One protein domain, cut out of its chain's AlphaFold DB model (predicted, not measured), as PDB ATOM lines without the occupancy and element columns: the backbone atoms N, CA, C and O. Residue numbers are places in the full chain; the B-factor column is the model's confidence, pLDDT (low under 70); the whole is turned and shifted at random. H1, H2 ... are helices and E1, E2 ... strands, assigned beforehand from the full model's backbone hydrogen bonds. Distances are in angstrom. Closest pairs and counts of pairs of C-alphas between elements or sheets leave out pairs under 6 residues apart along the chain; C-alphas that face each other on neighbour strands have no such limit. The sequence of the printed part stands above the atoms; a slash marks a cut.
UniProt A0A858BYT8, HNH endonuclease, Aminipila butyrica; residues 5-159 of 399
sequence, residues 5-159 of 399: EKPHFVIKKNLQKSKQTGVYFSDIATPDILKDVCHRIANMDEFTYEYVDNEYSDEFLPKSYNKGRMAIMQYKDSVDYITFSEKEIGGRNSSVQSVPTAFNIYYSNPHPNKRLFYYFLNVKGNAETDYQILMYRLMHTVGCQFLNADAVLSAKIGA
ATOM      1  N   GLU A   5      41.968 -14.236 -48.202       93.44
ATOM      2  CA  GLU A   5      42.253 -15.468 -47.442       93.44
ATOM      3  C   GLU A   5      41.970 -15.343 -45.937       93.44
ATOM      4  O   GLU A   5      41.751 -16.338 -45.252       93.44
ATOM      5  N   LYS A   6      41.958 -14.116 -45.410       95.69
ATOM      6  CA  LYS A   6      41.664 -13.818 -44.006       95.69
ATOM      7  C   LYS A   6      40.443 -12.902 -43.921       95.69
ATOM      8  O   LYS A   6      40.403 -11.929 -44.681       95.69
ATOM      9  N   PRO A   7      39.478 -13.162 -43.017       97.94
ATOM     10  CA  PRO A   7      38.335 -12.280 -42.825       97.94
ATOM     11  C   PRO A   7      38.776 -10.836 -42.573       97.94
ATOM     12  O   PRO A   7      39.684 -10.570 -41.774       97.94
ATOM     13  N   HIS A   8      38.146  -9.901 -43.277       98.00
ATOM     14  CA  HIS A   8      38.446  -8.480 -43.168       98.00
ATOM     15  C   HIS A   8      37.174  -7.662 -42.983       98.00
ATOM     16  O   HIS A   8      36.289  -7.705 -43.837       98.00
ATOM     17  N   PHE A   9      37.105  -6.905 -41.890       98.44
ATOM     18  CA  PHE A   9      35.979  -6.033 -41.580       98.44
ATOM     19  C   PHE A   9      36.254  -4.585 -41.983       98.44
ATOM     20  O   PHE A   9      37.238  -3.996 -41.542       98.44
ATOM     21  N   VAL A  10      35.324  -3.985 -42.722       98.12
ATOM     22  CA  VAL A  10      35.302  -2.545 -43.006       98.12
ATOM     23  C   VAL A  10      34.110  -1.923 -42.293       98.12
ATOM     24  O   VAL A  10      32.964  -2.356 -42.458       98.12
ATOM     25  N   ILE A  11      34.376  -0.918 -41.454       98.31
ATOM     26  CA  ILE A  11      33.370  -0.353 -40.551       98.31
ATOM     27  C   ILE A  11      33.404   1.168 -40.610       98.31
ATOM     28  O   ILE A  11      34.382   1.811 -40.236       98.31
ATOM     29  N   LYS A  12      32.284   1.777 -41.000       97.88
ATOM     30  CA  LYS A  12      32.109   3.230 -40.890       97.88
ATOM     31  C   LYS A  12      32.104   3.643 -39.421       97.88
ATOM     32  O   LYS A  12      31.225   3.214 -38.673       97.88
ATOM     33  N   LYS A  13      33.045   4.506 -39.030       96.31
ATOM     34  CA  LYS A  13      33.259   4.936 -37.640       96.31
ATOM     35  C   LYS A  13      32.073   5.704 -37.055       96.31
ATOM     36  O   LYS A  13      31.730   5.519 -35.892       96.31
ATOM     37  N   ASN A  14      31.457   6.593 -37.832       95.88
ATOM     38  CA  ASN A  14      30.483   7.554 -37.309       95.88
ATOM     39  C   ASN A  14      29.043   7.055 -37.464       95.88
ATOM     40  O   ASN A  14      28.668   6.568 -38.522       95.88
ATOM     41  N   LEU A  15      28.205   7.273 -36.455       93.31
ATOM     42  CA  LEU A  15      26.746   7.318 -36.561       93.31
ATOM     43  C   LEU A  15      26.293   8.721 -36.997       93.31
ATOM     44  O   LEU A  15      27.057   9.686 -36.937       93.31
ATOM     45  N   GLN A  16      25.016   8.865 -37.372       91.12
ATOM     46  CA  GLN A  16      24.446  10.145 -37.821       91.12
ATOM     47  C   GLN A  16      24.678  11.292 -36.822       91.12
ATOM     48  O   GLN A  16      24.928  12.425 -37.228       91.12
ATOM     49  N   LYS A  17      24.585  10.990 -35.520       90.31
ATOM     50  CA  LYS A  17      24.693  11.963 -34.426       90.31
ATOM     51  C   LYS A  17      25.998  11.844 -33.627       90.31
ATOM     52  O   LYS A  17      26.059  12.308 -32.488       90.31
ATOM     53  N   SER A  18      27.038  11.209 -34.178       92.00
ATOM     54  CA  SER A  18      28.288  10.983 -33.430       92.00
ATOM     55  C   SER A  18      28.952  12.273 -32.974       92.00
ATOM     56  O   SER A  18      29.375  12.358 -31.828       92.00
ATOM     57  N   LYS A  19      28.979  13.310 -33.822       90.44
ATOM     58  CA  LYS A  19      29.580  14.603 -33.457       90.44
ATOM     59  C   LYS A  19      28.861  15.279 -32.284       90.44
ATOM     60  O   LYS A  19      29.504  15.959 -31.500       90.44
ATOM     61  N   GLN A  20      27.545  15.099 -32.173       92.81
ATOM     62  CA  GLN A  20      26.717  15.712 -31.132       92.81
ATOM     63  C   GLN A  20      26.722  14.913 -29.827       92.81
ATOM     64  O   GLN A  20      26.647  15.491 -28.752       92.81
ATOM     65  N   THR A  21      26.762  13.584 -29.923       90.25
ATOM     66  CA  THR A  21      26.641  12.685 -28.761       90.25
ATOM     67  C   THR A  21      27.988  12.248 -28.194       90.25
ATOM     68  O   THR A  21      28.035  11.745 -27.079       90.25
ATOM     69  N   GLY A  22      29.070  12.382 -28.966       92.94
ATOM     70  CA  GLY A  22      30.372  11.800 -28.637       92.94
ATOM     71  C   GLY A  22      30.425  10.275 -28.782       92.94
ATOM     72  O   GLY A  22      31.468   9.695 -28.508       92.94
ATOM     73  N   VAL A  23      29.337   9.630 -29.223       90.81
ATOM     74  CA  VAL A  23      29.238   8.172 -29.379       90.81
ATOM     75  C   VAL A  23      29.478   7.781 -30.829       90.81
ATOM     76  O   VAL A  23      28.772   8.233 -31.736       90.81
ATOM     77  N   TYR A  24      30.437   6.895 -31.061       94.94
ATOM     78  CA  TYR A  24      30.806   6.388 -32.376       94.94
ATOM     79  C   TYR A  24      30.363   4.938 -32.547       94.94
ATOM     80  O   TYR A  24      30.174   4.193 -31.588       94.94
ATOM     81  N   PHE A  25      30.204   4.504 -33.795       95.12
ATOM     82  CA  PHE A  25      29.935   3.097 -34.072       95.12
ATOM     83  C   PHE A  25      31.158   2.215 -33.776       95.12
ATOM     84  O   PHE A  25      30.991   1.057 -33.403       95.12
ATOM     85  N   SER A  26      32.373   2.771 -33.839       94.56
ATOM     86  CA  SER A  26      33.599   2.094 -33.383       94.56
ATOM     87  C   SER A  26      33.585   1.735 -31.892       94.56
ATOM     88  O   SER A  26      34.238   0.778 -31.494       94.56
ATOM     89  N   ASP A  27      32.811   2.452 -31.071       93.25
ATOM     90  CA  ASP A  27      32.662   2.167 -29.632       93.25
ATOM     91  C   ASP A  27      31.664   1.016 -29.380       93.25
ATOM     92  O   ASP A  27      31.457   0.540 -28.256       93.25
ATOM     93  N   ILE A  28      30.980   0.600 -30.447       91.75
ATOM     94  CA  ILE A  28      29.941  -0.420 -30.449       91.75
ATOM     95  C   ILE A  28      30.481  -1.695 -31.090       91.75
ATOM     96  O   ILE A  28      30.435  -2.733 -30.448       91.75
ATOM     97  N   ALA A  29      31.005  -1.624 -32.313       94.62
ATOM     98  CA  ALA A  29      31.550  -2.766 -33.046       94.62
ATOM     99  C   ALA A  29      33.022  -3.022 -32.677       94.62
ATOM    100  O   ALA A  29      33.895  -2.912 -33.529       94.62
ATOM    101  N   THR A  30      33.295  -3.313 -31.401       96.62
ATOM    102  CA  THR A  30      34.657  -3.480 -30.862       96.62
ATOM    103  C   THR A  30      35.359  -4.733 -31.404       96.62
ATOM    104  O   THR A  30      34.680  -5.666 -31.834       96.62
ATOM    105  N   PRO A  31      36.703  -4.826 -31.327       96.94
ATOM    106  CA  PRO A  31      37.435  -6.019 -31.758       96.94
ATOM    107  C   PRO A  31      36.931  -7.324 -31.128       96.94
ATOM    108  O   PRO A  31      36.839  -8.325 -31.829       96.94
ATOM    109  N   ASP A  32      36.525  -7.317 -29.856       96.38
ATOM    110  CA  ASP A  32      35.976  -8.512 -29.196       96.38
ATOM    111  C   ASP A  32      34.643  -8.959 -29.811       96.38
ATOM    112  O   ASP A  32      34.421 -10.147 -30.034       96.38
ATOM    113  N   ILE A  33      33.770  -8.003 -30.146       96.75
ATOM    114  CA  ILE A  33      32.503  -8.289 -30.831       96.75
ATOM    115  C   ILE A  33      32.771  -8.791 -32.250       96.75
ATOM    116  O   ILE A  33      32.160  -9.762 -32.685       96.75
ATOM    117  N   LEU A  34      33.700  -8.159 -32.972       98.00
ATOM    118  CA  LEU A  34      34.081  -8.593 -34.317       98.00
ATOM    119  C   LEU A  34      34.707  -9.990 -34.305       98.00
ATOM    120  O   LEU A  34      34.455 -10.761 -35.227       98.00
ATOM    121  N   LYS A  35      35.457 -10.341 -33.254       98.25
ATOM    122  CA  LYS A  35      36.005 -11.684 -33.058       98.25
ATOM    123  C   LYS A  35      34.896 -12.725 -32.927       98.25
ATOM    124  O   LYS A  35      34.925 -13.717 -33.646       98.25
ATOM    125  N   ASP A  36      33.908 -12.491 -32.061       97.75
ATOM    126  CA  ASP A  36      32.772 -13.411 -31.892       97.75
ATOM    127  C   ASP A  36      31.935 -13.520 -33.181       97.75
ATOM    128  O   ASP A  36      31.598 -14.621 -33.614       97.75
ATOM    129  N   VAL A  37      31.684 -12.401 -33.871       98.06
ATOM    130  CA  VAL A  37      31.030 -12.399 -35.194       98.06
ATOM    131  C   VAL A  37      31.826 -13.223 -36.210       98.06
ATOM    132  O   VAL A  37      31.250 -14.057 -36.910       98.06
ATOM    133  N   CYS A  38      33.141 -13.018 -36.286       98.06
ATOM    134  CA  CYS A  38      34.030 -13.746 -37.188       98.06
ATOM    135  C   CYS A  38      34.016 -15.248 -36.894       98.06
ATOM    136  O   CYS A  38      33.877 -16.060 -37.810       98.06
ATOM    137  N   HIS A  39      34.072 -15.623 -35.617       98.00
ATOM    138  CA  HIS A  39      33.990 -17.010 -35.188       98.00
ATOM    139  C   HIS A  39      32.657 -17.644 -35.607       98.00
ATOM    140  O   HIS A  39      32.636 -18.718 -36.199       98.00
ATOM    141  N   ARG A  40      31.531 -16.955 -35.402       97.44
ATOM    142  CA  ARG A  40      30.200 -17.474 -35.763       97.44
ATOM    143  C   ARG A  40      29.981 -17.622 -37.266       97.44
ATOM    144  O   ARG A  40      29.253 -18.521 -37.678       97.44
ATOM    145  N   ILE A  41      30.566 -16.744 -38.081       97.31
ATOM    146  CA  ILE A  41      30.363 -16.762 -39.537       97.31
ATOM    147  C   ILE A  41      31.385 -17.651 -40.255       97.31
ATOM    148  O   ILE A  41      31.022 -18.369 -41.188       97.31
ATOM    149  N   ALA A  42      32.658 -17.573 -39.863       95.69
ATOM    150  CA  ALA A  42      33.780 -18.188 -40.571       95.69
ATOM    151  C   ALA A  42      34.493 -19.288 -39.767       95.69
ATOM    152  O   ALA A  42      35.385 -19.935 -40.311       95.69
ATOM    153  N   ASN A  43      34.116 -19.518 -38.501       95.81
ATOM    154  CA  ASN A  43      34.816 -20.412 -37.570       95.81
ATOM    155  C   ASN A  43      36.309 -20.062 -37.433       95.81
ATOM    156  O   ASN A  43      37.176 -20.934 -37.394       95.81
ATOM    157  N   MET A  44      36.609 -18.758 -37.421       94.31
ATOM    158  CA  MET A  44      37.961 -18.215 -37.325       94.31
ATOM    159  C   MET A  44      38.029 -17.128 -36.257       94.31
ATOM    160  O   MET A  44      37.212 -16.213 -36.236       94.31
ATOM    161  N   ASP A  45      39.072 -17.194 -35.438       91.88
ATOM    162  CA  ASP A  45      39.389 -16.176 -34.432       91.88
ATOM    163  C   ASP A  45      40.317 -15.084 -34.977       91.88
ATOM    164  O   ASP A  45      40.418 -13.991 -34.421       91.88
ATOM    165  N   GLU A  46      41.020 -15.396 -36.064       96.31
ATOM    166  CA  GLU A  46      41.952 -14.502 -36.723       96.31
ATOM    167  C   GLU A  46      41.263 -13.693 -37.821       96.31
ATOM    168  O   GLU A  46      40.857 -14.229 -38.849       96.31
ATOM    169  N   PHE A  47      41.244 -12.372 -37.659       98.00
ATOM    170  CA  PHE A  47      40.693 -11.440 -38.641       98.00
ATOM    171  C   PHE A  47      41.516 -10.152 -38.706       98.00
ATOM    172  O   PHE A  47      42.452  -9.936 -37.935       98.00
ATOM    173  N   THR A  48      41.188  -9.306 -39.673       98.25
ATOM    174  CA  THR A  48      41.680  -7.928 -39.772       98.25
ATOM    175  C   THR A  48      40.487  -6.982 -39.808       98.25
ATOM    176  O   THR A  48      39.390  -7.386 -40.193       98.25
ATOM    177  N   TYR A  49      40.663  -5.731 -39.395       98.00
ATOM    178  CA  TYR A  49      39.581  -4.752 -39.422       98.00
ATOM    179  C   TYR A  49      40.112  -3.341 -39.646       98.00
ATOM    180  O   TYR A  49      41.250  -3.032 -39.292       98.00
ATOM    181  N   GLU A  50      39.262  -2.478 -40.187       97.75
ATOM    182  CA  GLU A  50      39.511  -1.049 -40.285       97.75
ATOM    183  C   GLU A  50      38.261  -0.231 -39.945       97.75
ATOM    184  O   GLU A  50      37.135  -0.548 -40.343       97.75
ATOM    185  N   TYR A  51      38.477   0.857 -39.203       98.25
ATOM    186  CA  TYR A  51      37.471   1.893 -39.013       98.25
ATOM    187  C   TYR A  51      37.720   3.017 -40.005       98.25
ATOM    188  O   TYR A  51      38.724   3.722 -39.920       98.25
ATOM    189  N   VAL A  52      36.771   3.214 -40.907       97.81
ATOM    190  CA  VAL A  52      36.859   4.192 -41.989       97.81
ATOM    191  C   VAL A  52      35.957   5.395 -41.714       97.81
ATOM    192  O   VAL A  52      34.938   5.299 -41.018       97.81
ATOM    193  N   ASP A  53      36.337   6.558 -42.235       96.31
ATOM    194  CA  ASP A  53      35.582   7.798 -42.063       96.31
ATOM    195  C   ASP A  53      34.369   7.892 -43.011       96.31
ATOM    196  O   ASP A  53      34.000   6.933 -43.695       96.31
ATOM    197  N   ASN A  54      33.706   9.051 -43.039       96.25
ATOM    198  CA  ASN A  54      32.524   9.251 -43.875       96.25
ATOM    199  C   ASN A  54      32.846   9.354 -45.375       96.25
ATOM    200  O   ASN A  54      31.973   9.020 -46.179       96.25
ATOM    201  N   GLU A  55      34.068   9.751 -45.733       97.19
ATOM    202  CA  GLU A  55      34.518   9.980 -47.110       97.19
ATOM    203  C   GLU A  55      34.951   8.695 -47.813       97.19
ATOM    204  O   GLU A  55      34.928   8.637 -49.044       97.19
ATOM    205  N   TYR A  56      35.286   7.654 -47.046       96.88
ATOM    206  CA  TYR A  56      35.528   6.320 -47.588       96.88
ATOM    207  C   TYR A  56      34.357   5.842 -48.460       96.88
ATOM    208  O   TYR A  56      33.185   6.067 -48.149       96.88
ATOM    209  N   SER A  57      34.649   5.117 -49.526       95.62
ATOM    210  CA  SER A  57      33.632   4.361 -50.248       95.62
ATOM    211  C   SER A  57      34.257   3.191 -50.969       95.62
ATOM    212  O   SER A  57      35.352   3.326 -51.510       95.62
ATOM    213  N   ASP A  58      33.515   2.099 -51.048       94.50
ATOM    214  CA  ASP A  58      33.832   0.948 -51.879       94.50
ATOM    215  C   ASP A  58      32.552   0.384 -52.520       94.50
ATOM    216  O   ASP A  58      31.492   1.014 -52.503       94.50
ATOM    217  N   GLU A  59      32.659  -0.805 -53.108       93.06
ATOM    218  CA  GLU A  59      31.552  -1.528 -53.739       93.06
ATOM    219  C   GLU A  59      30.381  -1.829 -52.779       93.06
ATOM    220  O   GLU A  59      29.239  -1.967 -53.217       93.06
ATOM    221  N   PHE A  60      30.632  -1.906 -51.470       94.62
ATOM    222  CA  PHE A  60      29.672  -2.339 -50.449       94.62
ATOM    223  C   PHE A  60      29.207  -1.201 -49.530       94.62
ATOM    224  O   PHE A  60      28.117  -1.279 -48.956       94.62
ATOM    225  N   LEU A  61      30.007  -0.140 -49.394       93.38
ATOM    226  CA  LEU A  61      29.767   1.005 -48.523       93.38
ATOM    227  C   LEU A  61      29.855   2.327 -49.301       93.38
ATOM    228  O   LEU A  61      30.943   2.730 -49.713       93.38
ATOM    229  N   PRO A  62      28.747   3.076 -49.440       92.19
ATOM    230  CA  PRO A  62      28.778   4.399 -50.054       92.19
ATOM    231  C   PRO A  62      29.366   5.465 -49.113       92.19
ATOM    232  O   PRO A  62      29.397   5.301 -47.887       92.19
ATOM    233  N   LYS A  63      29.752   6.617 -49.684       95.50
ATOM    234  CA  LYS A  63      30.152   7.812 -48.921       95.50
ATOM    235  C   LYS A  63      29.002   8.297 -48.043       95.50
ATOM    236  O   LYS A  63      27.956   8.705 -48.545       95.50
ATOM    237  N   SER A  64      29.178   8.192 -46.731       95.38
ATOM    238  CA  SER A  64      28.204   8.523 -45.686       95.38
ATOM    239  C   SER A  64      28.770   8.127 -44.316       95.38
ATOM    240  O   SER A  64      29.751   7.391 -44.222       95.38
ATOM    241  N   TYR A  65      28.098   8.552 -43.244       95.19
ATOM    242  CA  TYR A  65      28.160   7.885 -41.940       95.19
ATOM    243  C   TYR A  65      27.598   6.448 -42.014       95.19
ATOM    244  O   TYR A  65      26.947   6.078 -42.996       95.19
ATOM    245  N   ASN A  66      27.794   5.661 -40.955       96.12
ATOM    246  CA  ASN A  66      27.286   4.300 -40.800       96.12
ATOM    247  C   ASN A  66      25.749   4.259 -40.833       96.12
ATOM    248  O   ASN A  66      25.063   4.617 -39.870       96.12
ATOM    249  N   LYS A  67      25.210   3.815 -41.966       93.50
ATOM    250  CA  LYS A  67      23.786   3.557 -42.161       93.50
ATOM    251  C   LYS A  67      23.510   2.082 -41.898       93.50
ATOM    252  O   LYS A  67      24.265   1.220 -42.326       93.50
ATOM    253  N   GLY A  68      22.423   1.806 -41.186       93.31
ATOM    254  CA  GLY A  68      22.037   0.435 -40.858       93.31
ATOM    255  C   GLY A  68      22.780  -0.182 -39.670       93.31
ATOM    256  O   GLY A  68      22.479  -1.320 -39.345       93.31
ATOM    257  N   ARG A  69      23.681   0.554 -38.990       94.88
ATOM    258  CA  ARG A  69      24.488   0.034 -37.866       94.88
ATOM    259  C   ARG A  69      25.235  -1.233 -38.285       94.88
ATOM    260  O   ARG A  69      25.053  -2.281 -37.673       94.88
ATOM    261  N   MET A  70      26.007  -1.142 -39.367       95.94
ATOM    262  CA  MET A  70      26.588  -2.307 -40.032       95.94
ATOM    263  C   MET A  70      28.113  -2.368 -39.979       95.94
ATOM    264  O   MET A  70      28.786  -1.336 -40.004       95.94
ATOM    265  N   ALA A  71      28.633  -3.591 -40.012       97.94
ATOM    266  CA  ALA A  71      29.980  -3.928 -40.456       97.94
ATOM    267  C   ALA A  71      29.883  -4.760 -41.743       97.94
ATOM    268  O   ALA A  71      28.943  -5.542 -41.893       97.94
ATOM    269  N   ILE A  72      30.847  -4.602 -42.652       98.19
ATOM    270  CA  ILE A  72      30.977  -5.460 -43.835       98.19
ATOM    271  C   ILE A  72      32.183  -6.363 -43.634       98.19
ATOM    272  O   ILE A  72      33.287  -5.852 -43.460       98.19
ATOM    273  N   MET A  73      31.985  -7.679 -43.668       98.19
ATOM    274  CA  MET A  73      33.075  -8.651 -43.638       98.19
ATOM    275  C   MET A  73      33.282  -9.237 -45.033       98.19
ATOM    276  O   MET A  73      32.347  -9.747 -45.642       98.19
ATOM    277  N   GLN A  74      34.512  -9.183 -45.534       97.38
ATOM    278  CA  GLN A  74      34.922  -9.861 -46.762       97.38
ATOM    279  C   GLN A  74      35.756 -11.083 -46.395       97.38
ATOM    280  O   GLN A  74      36.732 -10.966 -45.648       97.38
ATOM    281  N   TYR A  75      35.384 -12.244 -46.929       97.00
ATOM    282  CA  TYR A  75      36.126 -13.484 -46.738       97.00
ATOM    283  C   TYR A  75      35.958 -14.402 -47.948       97.00
ATOM    284  O   TYR A  75      34.833 -14.713 -48.349       97.00
ATOM    285  N   LYS A  76      37.077 -14.848 -48.523       94.69
ATOM    286  CA  LYS A  76      37.148 -15.555 -49.809       94.69
ATOM    287  C   LYS A  76      36.433 -14.749 -50.892       94.69
ATOM    288  O   LYS A  76      36.792 -13.591 -51.080       94.69
ATOM    289  N   ASP A  77      35.412 -15.326 -51.523       93.62
ATOM    290  CA  ASP A  77      34.524 -14.678 -52.499       93.62
ATOM    291  C   ASP A  77      33.199 -14.189 -51.884       93.62
ATOM    292  O   ASP A  77      32.300 -13.737 -52.599       93.62
ATOM    293  N   SER A  78      33.044 -14.299 -50.560       96.06
ATOM    294  CA  SER A  78      31.811 -13.957 -49.851       96.06
ATOM    295  C   SER A  78      31.874 -12.600 -49.156       96.06
ATOM    296  O   SER A  78      32.930 -12.164 -48.685       96.06
ATOM    297  N   VAL A  79      30.719 -11.936 -49.101       97.81
ATOM    298  CA  VAL A  79      30.539 -10.650 -48.423       97.81
ATOM    299  C   VAL A  79      29.383 -10.743 -47.445       97.81
ATOM    300  O   VAL A  79      28.235 -10.978 -47.820       97.81
ATOM    301  N   ASP A  80      29.676 -10.501 -46.180       98.38
ATOM    302  CA  ASP A  80      28.698 -10.582 -45.112       98.38
ATOM    303  C   ASP A  80      28.365  -9.179 -44.621       98.38
ATOM    304  O   ASP A  80      29.234  -8.416 -44.201       98.38
ATOM    305  N   TYR A  81      27.084  -8.837 -44.692       98.50
ATOM    306  CA  TYR A  81      26.523  -7.617 -44.136       98.50
ATOM    307  C   TYR A  81      26.051  -7.937 -42.725       98.50
ATOM    308  O   TYR A  81      25.101  -8.698 -42.559       98.50
ATOM    309  N   ILE A  82      26.690  -7.376 -41.702       98.38
ATOM    310  CA  ILE A  82      26.335  -7.644 -40.307       98.38
ATOM    311  C   ILE A  82      25.734  -6.381 -39.708       98.38
ATOM    312  O   ILE A  82      26.448  -5.405 -39.504       98.38
ATOM    313  N   THR A  83      24.430  -6.386 -39.424       96.81
ATOM    314  CA  THR A  83      23.743  -5.303 -38.701       96.81
ATOM    315  C   THR A  83      23.678  -5.613 -37.208       96.81
ATOM    316  O   THR A  83      23.402  -6.739 -36.799       96.81
ATOM    317  N   PHE A  84      23.883  -4.593 -36.380       95.19
ATOM    318  CA  PHE A  84      23.966  -4.727 -34.929       95.19
ATOM    319  C   PHE A  84      22.799  -4.023 -34.237       95.19
ATOM    320  O   PHE A  84      22.475  -2.870 -34.556       95.19
ATOM    321  N   SER A  85      22.204  -4.685 -33.243       92.50
ATOM    322  CA  SER A  85      21.165  -4.084 -32.399       92.50
ATOM    323  C   SER A  85      21.694  -2.886 -31.589       92.50
ATOM    324  O   SER A  85      22.882  -2.543 -31.614       92.50
ATOM    325  N   GLU A  86      20.816  -2.182 -30.878       89.31
ATOM    326  CA  GLU A  86      21.246  -1.207 -29.866       89.31
ATOM    327  C   GLU A  86      21.759  -1.923 -28.602       89.31
ATOM    328  O   GLU A  86      21.449  -3.085 -28.374       89.31
ATOM    329  N   LYS A  87      22.575  -1.258 -27.774       86.56
ATOM    330  CA  LYS A  87      22.972  -1.824 -26.469       86.56
ATOM    331  C   LYS A  87      21.814  -1.752 -25.468       86.56
ATOM    332  O   LYS A  87      21.606  -2.680 -24.696       86.56
ATOM    333  N   GLU A  88      21.041  -0.669 -25.508       85.75
ATOM    334  CA  GLU A  88      19.878  -0.464 -24.648       85.75
ATOM    335  C   GLU A  88      18.605  -0.358 -25.484       85.75
ATOM    336  O   GLU A  88      18.523   0.443 -26.413       85.75
ATOM    337  N   ILE A  89      17.584  -1.130 -25.123       82.12
ATOM    338  CA  ILE A  89      16.262  -1.058 -25.746       82.12
ATOM    339  C   ILE A  89      15.448  -0.000 -24.993       82.12
ATOM    340  O   ILE A  89      14.667  -0.313 -24.095       82.12
ATOM    341  N   GLY A  90      15.686   1.272 -25.319       67.06
ATOM    342  CA  GLY A  90      15.023   2.406 -24.662       67.06
ATOM    343  C   GLY A  90      13.654   2.764 -25.252       67.06
ATOM    344  O   GLY A  90      12.758   3.189 -24.529       67.06
ATOM    345  N   GLY A  91      13.469   2.585 -26.564       67.38
ATOM    346  CA  GLY A  91      12.205   2.845 -27.257       67.38
ATOM    347  C   GLY A  91      11.687   1.603 -27.973       67.38
ATOM    348  O   GLY A  91      12.473   0.823 -28.506       67.38
ATOM    349  N   ARG A  92      10.354   1.454 -28.054       65.31
ATOM    350  CA  ARG A  92       9.681   0.285 -28.665       65.31
ATOM    351  C   ARG A  92      10.274  -0.107 -30.021       65.31
ATOM    352  O   ARG A  92      10.439  -1.289 -30.299       65.31
ATOM    353  N   ASN A  93      10.610   0.891 -30.839       69.94
ATOM    354  CA  ASN A  93      11.038   0.663 -32.212       69.94
ATOM    355  C   ASN A  93      12.554   0.814 -32.407       69.94
ATOM    356  O   ASN A  93      13.052   0.302 -33.401       69.94
ATOM    357  N   SER A  94      13.279   1.514 -31.519       71.69
ATOM    358  CA  SER A  94      14.650   2.002 -31.790       71.69
ATOM    359  C   SER A  94      15.622   0.874 -32.138       71.69
ATOM    360  O   SER A  94      16.334   0.963 -33.136       71.69
ATOM    361  N   SER A  95      15.528  -0.238 -31.405       76.62
ATOM    362  CA  SER A  95      16.397  -1.416 -31.534       76.62
ATOM    363  C   SER A  95      16.419  -2.085 -32.921       76.62
ATOM    364  O   SER A  95      17.364  -2.815 -33.224       76.62
ATOM    365  N   VAL A  96      15.420  -1.832 -33.777       85.88
ATOM    366  CA  VAL A  96      15.257  -2.504 -35.083       85.88
ATOM    367  C   VAL A  96      15.089  -1.549 -36.275       85.88
ATOM    368  O   VAL A  96      15.019  -2.004 -37.414       85.88
ATOM    369  N   GLN A  97      15.083  -0.224 -36.068       86.25
ATOM    370  CA  GLN A  97      14.886   0.750 -37.167       86.25
ATOM    371  C   GLN A  97      16.027   0.762 -38.188       86.25
ATOM    372  O   GLN A  97      15.840   1.184 -39.329       86.25
ATOM    373  N   SER A  98      17.220   0.322 -37.789       89.31
ATOM    374  CA  SER A  98      18.377   0.263 -38.680       89.31
ATOM    375  C   SER A  98      18.260  -0.858 -39.716       89.31
ATOM    376  O   SER A  98      18.833  -0.743 -40.798       89.31
ATOM    377  N   VAL A  99      17.485  -1.906 -39.428       93.81
ATOM    378  CA  VAL A  99      17.457  -3.134 -40.227       93.81
ATOM    379  C   VAL A  99      16.917  -2.944 -41.645       93.81
ATOM    380  O   VAL A  99      17.594  -3.383 -42.569       93.81
ATOM    381  N   PRO A 100      15.791  -2.247 -41.895       95.00
ATOM    382  CA  PRO A 100      15.369  -1.997 -43.273       95.00
ATOM    383  C   PRO A 100      16.405  -1.186 -44.059       95.00
ATOM    384  O   PRO A 100      16.594  -1.419 -45.245       95.00
ATOM    385  N   THR A 101      17.144  -0.281 -43.405       95.06
ATOM    386  CA  THR A 101      18.242   0.444 -44.072       95.06
ATOM    387  C   THR A 101      19.388  -0.500 -44.440       95.06
ATOM    388  O   THR A 101      19.914  -0.412 -45.547       95.06
ATOM    389  N   ALA A 102      19.756  -1.414 -43.536       96.44
ATOM    390  CA  ALA A 102      20.750  -2.450 -43.798       96.44
ATOM    391  C   ALA A 102      20.322  -3.366 -44.953       96.44
ATOM    392  O   ALA A 102      21.095  -3.602 -45.881       96.44
ATOM    393  N   PHE A 103      19.060  -3.804 -44.941       97.88
ATOM    394  CA  PHE A 103      18.475  -4.609 -46.003       97.88
ATOM    395  C   PHE A 103      18.500  -3.880 -47.348       97.88
ATOM    396  O   PHE A 103      18.842  -4.493 -48.350       97.88
ATOM    397  N   ASN A 104      18.226  -2.571 -47.383       97.50
ATOM    398  CA  ASN A 104      18.277  -1.805 -48.630       97.50
ATOM    399  C   ASN A 104      19.673  -1.800 -49.255       97.50
ATOM    400  O   ASN A 104      19.805  -1.991 -50.464       97.50
ATOM    401  N   ILE A 105      20.709  -1.604 -48.434       96.69
ATOM    402  CA  ILE A 105      22.106  -1.624 -48.886       96.69
ATOM    403  C   ILE A 105      22.482  -3.034 -49.356       96.69
ATOM    404  O   ILE A 105      23.029  -3.191 -50.445       96.69
ATOM    405  N   TYR A 106      22.136  -4.054 -48.563       97.75
ATOM    406  CA  TYR A 106      22.362  -5.457 -48.899       97.75
ATOM    407  C   TYR A 106      21.694  -5.836 -50.221       97.75
ATOM    408  O   TYR A 106      22.360  -6.343 -51.114       97.75
ATOM    409  N   TYR A 107      20.393  -5.582 -50.372       97.31
ATOM    410  CA  TYR A 107      19.606  -6.020 -51.522       97.31
ATOM    411  C   TYR A 107      20.059  -5.333 -52.813       97.31
ATOM    412  O   TYR A 107      20.232  -6.009 -53.824       97.31
ATOM    413  N   SER A 108      20.330  -4.026 -52.752       95.75
ATOM    414  CA  SER A 108      20.697  -3.214 -53.923       95.75
ATOM    415  C   SER A 108      22.102  -3.497 -54.463       95.75
ATOM    416  O   SER A 108      22.398  -3.150 -55.603       95.75
ATOM    417  N   ASN A 109      22.990  -4.096 -53.668       96.00
ATOM    418  CA  ASN A 109      24.327  -4.461 -54.130       96.00
ATOM    419  C   ASN A 109      24.255  -5.700 -55.055       96.00
ATOM    420  O   ASN A 109      23.672  -6.696 -54.656       96.00
ATOM    421  N   PRO A 110      24.828  -5.717 -56.266       95.25
ATOM    422  CA  PRO A 110      24.651  -6.836 -57.201       95.25
ATOM    423  C   PRO A 110      25.541  -8.062 -56.921       95.25
ATOM    424  O   PRO A 110      25.452  -9.041 -57.661       95.25
ATOM    425  N   HIS A 111      26.401  -8.040 -55.892       95.69
ATOM    426  CA  HIS A 111      27.330  -9.138 -55.608       95.69
ATOM    427  C   HIS A 111      26.563 -10.447 -55.347       95.69
ATOM    428  O   HIS A 111      25.663 -10.458 -54.504       95.69
ATOM    429  N   PRO A 112      26.894 -11.554 -56.037       93.50
ATOM    430  CA  PRO A 112      26.107 -12.786 -55.963       93.50
ATOM    431  C   PRO A 112      26.288 -13.524 -54.631       93.50
ATOM    432  O   PRO A 112      25.335 -14.074 -54.085       93.50
ATOM    433  N   ASN A 113      27.502 -13.501 -54.077       95.75
ATOM    434  CA  ASN A 113      27.871 -14.260 -52.885       95.75
ATOM    435  C   ASN A 113      27.823 -13.365 -51.648       95.75
ATOM    436  O   ASN A 113      28.842 -13.099 -51.009       95.75
ATOM    437  N   LYS A 114      26.633 -12.853 -51.336       97.25
ATOM    438  CA  LYS A 114      26.407 -11.992 -50.173       97.25
ATOM    439  C   LYS A 114      25.412 -12.608 -49.196       97.25
ATOM    440  O   LYS A 114      24.483 -13.301 -49.604       97.25
ATOM    441  N   ARG A 115      25.583 -12.325 -47.905       98.25
ATOM    442  CA  ARG A 115      24.661 -12.743 -46.833       98.25
ATOM    443  C   ARG A 115      24.357 -11.572 -45.908       98.25
ATOM    444  O   ARG A 115      25.160 -10.649 -45.782       98.25
ATOM    445  N   LEU A 116      23.199 -11.618 -45.254       98.44
ATOM    446  CA  LEU A 116      22.772 -10.616 -44.283       98.44
ATOM    447  C   LEU A 116      22.603 -11.261 -42.908       98.44
ATOM    448  O   LEU A 116      21.802 -12.178 -42.737       98.44
ATOM    449  N   PHE A 117      23.310 -10.725 -41.923       98.50
ATOM    450  CA  PHE A 117      23.308 -11.194 -40.548       98.50
ATOM    451  C   PHE A 117      22.837 -10.116 -39.583       98.50
ATOM    452  O   PHE A 117      23.072  -8.924 -39.797       98.50
ATOM    453  N   TYR A 118      22.228 -10.548 -38.483       97.25
ATOM    454  CA  TYR A 118      21.897  -9.703 -37.346       97.25
ATOM    455  C   TYR A 118      22.583 -10.204 -36.078       97.25
ATOM    456  O   TYR A 118      22.525 -11.391 -35.746       97.25
ATOM    457  N   TYR A 119      23.214  -9.272 -35.368       96.56
ATOM    458  CA  TYR A 119      23.908  -9.521 -34.113       96.56
ATOM    459  C   TYR A 119      23.251  -8.745 -32.969       96.56
ATOM    460  O   TYR A 119      23.118  -7.516 -33.017       96.56
ATOM    461  N   PHE A 120      22.863  -9.463 -31.917       94.19
ATOM    462  CA  PHE A 120      22.281  -8.888 -30.715       94.19
ATOM    463  C   PHE A 120      23.374  -8.372 -29.779       94.19
ATOM    464  O   PHE A 120      24.192  -9.133 -29.268       94.19
ATOM    465  N   LEU A 121      23.352  -7.066 -29.529       91.25
ATOM    466  CA  LEU A 121      24.128  -6.383 -28.495       91.25
ATOM    467  C   LEU A 121      23.326  -6.106 -27.223       91.25
ATOM    468  O   LEU A 121      23.930  -5.686 -26.245       91.25
ATOM    469  N   ASN A 122      21.998  -6.253 -27.256       78.88
ATOM    470  CA  ASN A 122      21.064  -5.789 -26.227       78.88
ATOM    471  C   ASN A 122      21.484  -6.252 -24.815       78.88
ATOM    472  O   ASN A 122      21.189  -7.371 -24.412       78.88
ATOM    473  N   VAL A 123      22.138  -5.375 -24.050       74.75
ATOM    474  CA  VAL A 123      22.553  -5.636 -22.661       74.75
ATOM    475  C   VAL A 123      21.481  -5.221 -21.655       74.75
ATOM    476  O   VAL A 123      21.562  -5.571 -20.481       74.75
ATOM    477  N   LYS A 124      20.482  -4.441 -22.094       80.81
ATOM    478  CA  LYS A 124      19.437  -3.889 -21.228       80.81
ATOM    479  C   LYS A 124      18.114  -3.693 -21.969       80.81
ATOM    480  O   LYS A 124      18.089  -3.207 -23.100       80.81
ATOM    481  N   GLY A 125      17.014  -3.973 -21.269       84.12
ATOM    482  CA  GLY A 125      15.640  -3.844 -21.761       84.12
ATOM    483  C   GLY A 125      15.059  -5.171 -22.255       84.12
ATOM    484  O   GLY A 125      15.740  -6.192 -22.259       84.12
ATOM    485  N   ASN A 126      13.783  -5.165 -22.644       86.00
ATOM    486  CA  ASN A 126      13.107  -6.363 -23.146       86.00
ATOM    487  C   ASN A 126      13.311  -6.486 -24.664       86.00
ATOM    488  O   ASN A 126      12.877  -5.602 -25.403       86.00
ATOM    489  N   ALA A 127      13.967  -7.561 -25.110       87.56
ATOM    490  CA  ALA A 127      14.206  -7.871 -26.521       87.56
ATOM    491  C   ALA A 127      13.079  -8.681 -27.179       87.56
ATOM    492  O   ALA A 127      13.116  -8.854 -28.393       87.56
ATOM    493  N   GLU A 128      12.092  -9.140 -26.408       89.88
ATOM    494  CA  GLU A 128      11.033 -10.067 -26.823       89.88
ATOM    495  C   GLU A 128       9.632  -9.456 -26.686       89.88
ATOM    496  O   GLU A 128       8.649 -10.138 -26.402       89.88
ATOM    497  N   THR A 129       9.500  -8.144 -26.891       87.94
ATOM    498  CA  THR A 129       8.165  -7.551 -27.049       87.94
ATOM    499  C   THR A 129       7.504  -8.060 -28.331       87.94
ATOM    500  O   THR A 129       8.173  -8.292 -29.337       87.94
ATOM    501  N   ASP A 130       6.174  -8.124 -28.343       86.38
ATOM    502  CA  ASP A 130       5.350  -8.469 -29.513       86.38
ATOM    503  C   ASP A 130       5.789  -7.769 -30.819       86.38
ATOM    504  O   ASP A 130       5.775  -8.349 -31.907       86.38
ATOM    505  N   TYR A 131       6.219  -6.506 -30.713       86.38
ATOM    506  CA  TYR A 131       6.733  -5.735 -31.846       86.38
ATOM    507  C   TYR A 131       8.113  -6.212 -32.317       86.38
ATOM    508  O   TYR A 131       8.345  -6.327 -33.518       86.38
ATOM    509  N   GLN A 132       9.032  -6.493 -31.394       89.88
ATOM    510  CA  GLN A 132      10.353  -7.012 -31.745       89.88
ATOM    511  C   GLN A 132      10.252  -8.402 -32.353       89.88
ATOM    512  O   GLN A 132      10.874  -8.641 -33.381       89.88
ATOM    513  N   ILE A 133       9.407  -9.275 -31.793       91.56
ATOM    514  CA  ILE A 133       9.150 -10.599 -32.361       91.56
ATOM    515  C   ILE A 133       8.629 -10.471 -33.796       91.56
ATOM    516  O   ILE A 133       9.194 -11.097 -34.688       91.56
ATOM    517  N   LEU A 134       7.645  -9.600 -34.056       92.19
ATOM    518  CA  LEU A 134       7.197  -9.292 -35.424       92.19
ATOM    519  C   LEU A 134       8.377  -8.909 -36.331       92.19
ATOM    520  O   LEU A 134       8.549  -9.484 -37.404       92.19
ATOM    521  N   MET A 135       9.219  -7.971 -35.895       93.56
ATOM    522  CA  MET A 135      10.352  -7.499 -36.694       93.56
ATOM    523  C   MET A 135      11.404  -8.590 -36.928       93.56
ATOM    524  O   MET A 135      11.868  -8.732 -38.056       93.56
ATOM    525  N   TYR A 136      11.736  -9.414 -35.933       95.38
ATOM    526  CA  TYR A 136      12.682 -10.520 -36.105       95.38
ATOM    527  C   TYR A 136      12.139 -11.597 -37.046       95.38
ATOM    528  O   TYR A 136      12.873 -12.112 -37.889       95.38
ATOM    529  N   ARG A 137      10.842 -11.909 -36.972       96.88
ATOM    530  CA  ARG A 137      10.214 -12.836 -37.921       96.88
ATOM    531  C   ARG A 137      10.228 -12.267 -39.345       96.88
ATOM    532  O   ARG A 137      10.551 -12.998 -40.283       96.88
ATOM    533  N   LEU A 138       9.969 -10.963 -39.524       97.44
ATOM    534  CA  LEU A 138      10.092 -10.284 -40.827       97.44
ATOM    535  C   LEU A 138      11.528 -10.363 -41.360       97.44
ATOM    536  O   LEU A 138      11.732 -10.712 -42.518       97.44
ATOM    537  N   MET A 139      12.523 -10.108 -40.507       97.62
ATOM    538  CA  MET A 139      13.942 -10.240 -40.850       97.62
ATOM    539  C   MET A 139      14.291 -11.650 -41.316       97.62
ATOM    540  O   MET A 139      14.915 -11.815 -42.364       97.62
ATOM    541  N   HIS A 140      13.856 -12.666 -40.573       97.69
ATOM    542  CA  HIS A 140      14.128 -14.048 -40.938       97.69
ATOM    543  C   HIS A 140      13.490 -14.418 -42.283       97.69
ATOM    544  O   HIS A 140      14.114 -15.087 -43.103       97.69
ATOM    545  N   THR A 141      12.274 -13.921 -42.529       98.44
ATOM    546  CA  THR A 141      11.520 -14.137 -43.776       98.44
ATOM    547  C   THR A 141      12.241 -13.569 -44.994       98.44
ATOM    548  O   THR A 141      12.219 -14.178 -46.058       98.44
ATOM    549  N   VAL A 142      12.926 -12.431 -44.845       97.50
ATOM    550  CA  VAL A 142      13.716 -11.823 -45.931       97.50
ATOM    551  C   VAL A 142      15.142 -12.383 -46.030       97.50
ATOM    552  O   VAL A 142      15.972 -11.832 -46.750       97.50
ATOM    553  N   GLY A 143      15.441 -13.469 -45.311       96.69
ATOM    554  CA  GLY A 143      16.720 -14.176 -45.376       96.69
ATOM    555  C   GLY A 143      17.808 -13.650 -44.436       96.69
ATOM    556  O   GLY A 143      18.959 -14.061 -44.568       96.69
ATOM    557  N   CYS A 144      17.483 -12.769 -43.485       97.69
ATOM    558  CA  CYS A 144      18.440 -12.344 -42.464       97.69
ATOM    559  C   CYS A 144      18.673 -13.466 -41.439       97.69
ATOM    560  O   CYS A 144      17.720 -14.036 -40.906       97.69
ATOM    561  N   GLN A 145      19.940 -13.771 -41.157       97.44
ATOM    562  CA  GLN A 145      20.351 -14.827 -40.231       97.44
ATOM    563  C   GLN A 145      20.791 -14.237 -38.886       97.44
ATOM    564  O   GLN A 145      21.539 -13.262 -38.843       97.44
ATOM    565  N   PHE A 146      20.364 -14.829 -37.771       97.06
ATOM    566  CA  PHE A 146      20.752 -14.366 -36.436       97.06
ATOM    567  C   PHE A 146      21.989 -15.105 -35.935       97.06
ATOM    568  O   PHE A 146      22.000 -16.331 -35.904       97.06
ATOM    569  N   LEU A 147      23.013 -14.368 -35.505       96.94
ATOM    570  CA  LEU A 147      24.293 -14.960 -35.094       96.94
ATOM    571  C   LEU A 147      24.280 -15.491 -33.654       96.94
ATOM    572  O   LEU A 147      24.908 -16.502 -33.345       96.94
ATOM    573  N   ASN A 148      23.586 -14.789 -32.761       95.44
ATOM    574  CA  ASN A 148      23.605 -15.051 -31.323       95.44
ATOM    575  C   ASN A 148      22.209 -14.949 -30.678       95.44
ATOM    576  O   ASN A 148      22.110 -14.656 -29.490       95.44
ATOM    577  N   ALA A 149      21.137 -15.196 -31.445       94.25
ATOM    578  CA  ALA A 149      19.764 -15.167 -30.926       94.25
ATOM    579  C   ALA A 149      19.580 -16.098 -29.721       94.25
ATOM    580  O   ALA A 149      19.049 -15.654 -28.713       94.25
ATOM    581  N   ASP A 150      20.079 -17.334 -29.786       91.31
ATOM    582  CA  ASP A 150      19.888 -18.338 -28.726       91.31
ATOM    583  C   ASP A 150      20.562 -17.962 -27.394       91.31
ATOM    584  O   ASP A 150      20.224 -18.502 -26.345       91.31
ATOM    585  N   ALA A 151      21.524 -17.034 -27.422       89.94
ATOM    586  CA  ALA A 151      22.167 -16.512 -26.218       89.94
ATOM    587  C   ALA A 151      21.407 -15.324 -25.600       89.94
ATOM    588  O   ALA A 151      21.703 -14.938 -24.471       89.94
ATOM    589  N   VAL A 152      20.476 -14.712 -26.341       89.75
ATOM    590  CA  VAL A 152      19.817 -13.449 -25.968       89.75
ATOM    591  C   VAL A 152      18.303 -13.592 -25.827       89.75
ATOM    592  O   VAL A 152      17.701 -12.899 -25.011       89.75
ATOM    593  N   LEU A 153      17.679 -14.462 -26.617       91.94
ATOM    594  CA  LEU A 153      16.235 -14.647 -26.680       91.94
ATOM    595  C   LEU A 153      15.848 -15.979 -26.042       91.94
ATOM    596  O   LEU A 153      16.532 -16.985 -26.220       91.94
ATOM    597  N   SER A 154      14.725 -15.989 -25.327       90.62
ATOM    598  CA  SER A 154      14.139 -17.225 -24.804       90.62
ATOM    599  C   SER A 154      13.332 -17.971 -25.871       90.62
ATOM    600  O   SER A 154      13.288 -19.203 -25.874       90.62
ATOM    601  N   ALA A 155      12.714 -17.240 -26.801       87.12
ATOM    602  CA  ALA A 155      11.923 -17.792 -27.884       87.12
ATOM    603  C   ALA A 155      12.750 -17.981 -29.159       87.12
ATOM    604  O   ALA A 155      13.471 -17.092 -29.621       87.12
ATOM    605  N   LYS A 156      12.554 -19.130 -29.812       90.50
ATOM    606  CA  LYS A 156      13.091 -19.361 -31.152       90.50
ATOM    607  C   LYS A 156      12.352 -18.490 -32.167       90.50
ATOM    608  O   LYS A 156      11.131 -18.569 -32.301       90.50
ATOM    609  N   ILE A 157      13.102 -17.708 -32.937       92.62
ATOM    610  CA  ILE A 157      12.542 -16.885 -34.012       92.62
ATOM    611  C   ILE A 157      12.377 -17.733 -35.274       92.62
ATOM    612  O   ILE A 157      13.354 -18.208 -35.844       92.62
ATOM    613  N   GLY A 158      11.133 -17.905 -35.722       94.12
ATOM    614  CA  GLY A 158      10.801 -18.540 -37.000       94.12
ATOM    615  C   GLY A 158      10.398 -17.521 -38.064       94.12
ATOM    616  O   GLY A 158       9.751 -16.520 -37.757       94.12
ATOM    617  N   ALA A 159      10.737 -17.786 -39.327       97.31
ATOM    618  CA  ALA A 159      10.223 -17.006 -40.449       97.31
ATOM    619  C   ALA A 159       8.685 -17.074 -40.524       97.31
ATOM    620  O   ALA A 159       8.044 -17.981 -39.982       97.31
TER     621      ALA A 159
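This is residues 5 to 159 of the 399 residues of the protein "HNH endonuclease" of Aminipila butyrica (UniProt A0A858BYT8). A twisted sheet of five strands lies between two helices, H2 on one face and H3 on the other. Beyond its edge strand E5, H4 runs nearly alongside H3 and the short H5 follows it, while the short H1 lies far out on the loop between E1 and H2. The printed part has 155 residues, with elements in the order E1 H1 H2 E2 E3 E4 H3 E5 H4 H5. The sheet is mixed, in the order E2 E1 E3 E4 E5; the class is mixed helix and strand, with under half of the residues, 76, in named elements. The whole is compact, with a radius of gyration of the C-alphas of 14.8 A and spans of 38 by 36 by 29 A.

In the sheet, E1, residues 5 to 12, and E3, residues 70 to 76, are antiparallel, with N 10 and O 72 at 2.9 A. Edge strand E2, residues 48 to 52, is parallel to E1, with N 50 and O 9 at 2.9 A. E3 and E4, residues 78 to 84, form an antiparallel hairpin, with N 80 and O 73 at 2.8 A. Edge strand E5, residues 114 to 119, is parallel to E4, with N 117 and O 81 at 2.8 A; its residues 117 to 118 also pair, parallel, with residues 145 to 146. H2, residues 31 to 42, is on the sheet; its closest C-alphas to E1 are Cys 38 and Pro 7, 7.2 A apart. H3, residues 98 to 108, is on the opposite face, making three layers, helices on both faces of one sheet. H3 has a height over the sheet of 9.4 A and lies over E4 and E5; its closest C-alphas to E4 are Ala 102 and Thr 83, 6.6 A apart. E1, H1 H2, E2 and E4, H3, E5 are strand-helix-strand units, parallel neighbour strands joined through helices, each with a right-handed crossover. H4, residues 130 to 141, only grazes the sheet; it is close to H3 but not clearly touching, Met 139 and Val 99 being the closest C-alphas at 8.0 A, at a shallow tilt of 14 degrees, the same way. H5, residues 149 to 152, is not on the sheet, nor is H1, residues 18 to 21, which is apart from H2. Every O i to N i+4 pair is within hydrogen-bond range in H2, H3 and H4; H1 and H5 are too short for one.

E1 begins at C-alpha 5 (42.253, -15.468, -47.442) and spans 22.3 A; E3 spans 19.6 A, E4 19.2 A and E5 16.4 A. H2 spans 15.5 A and H3 15.8 A. H4 spans 16.5 A from C-alpha 130 (5.350, -8.469, -29.513), and H5 ends at C-alpha 152 (19.817, -13.449, -25.968).

The C-alphas farthest apart are those of Glu 5 and Asp 130, 41.6 A. The printed part has no cut. The links E2 to E3, 17 residues, and E4 to H3, 13 residues, are long. Mean pLDDT of the printed part is 93.3, with residues 90 to 93 under 70.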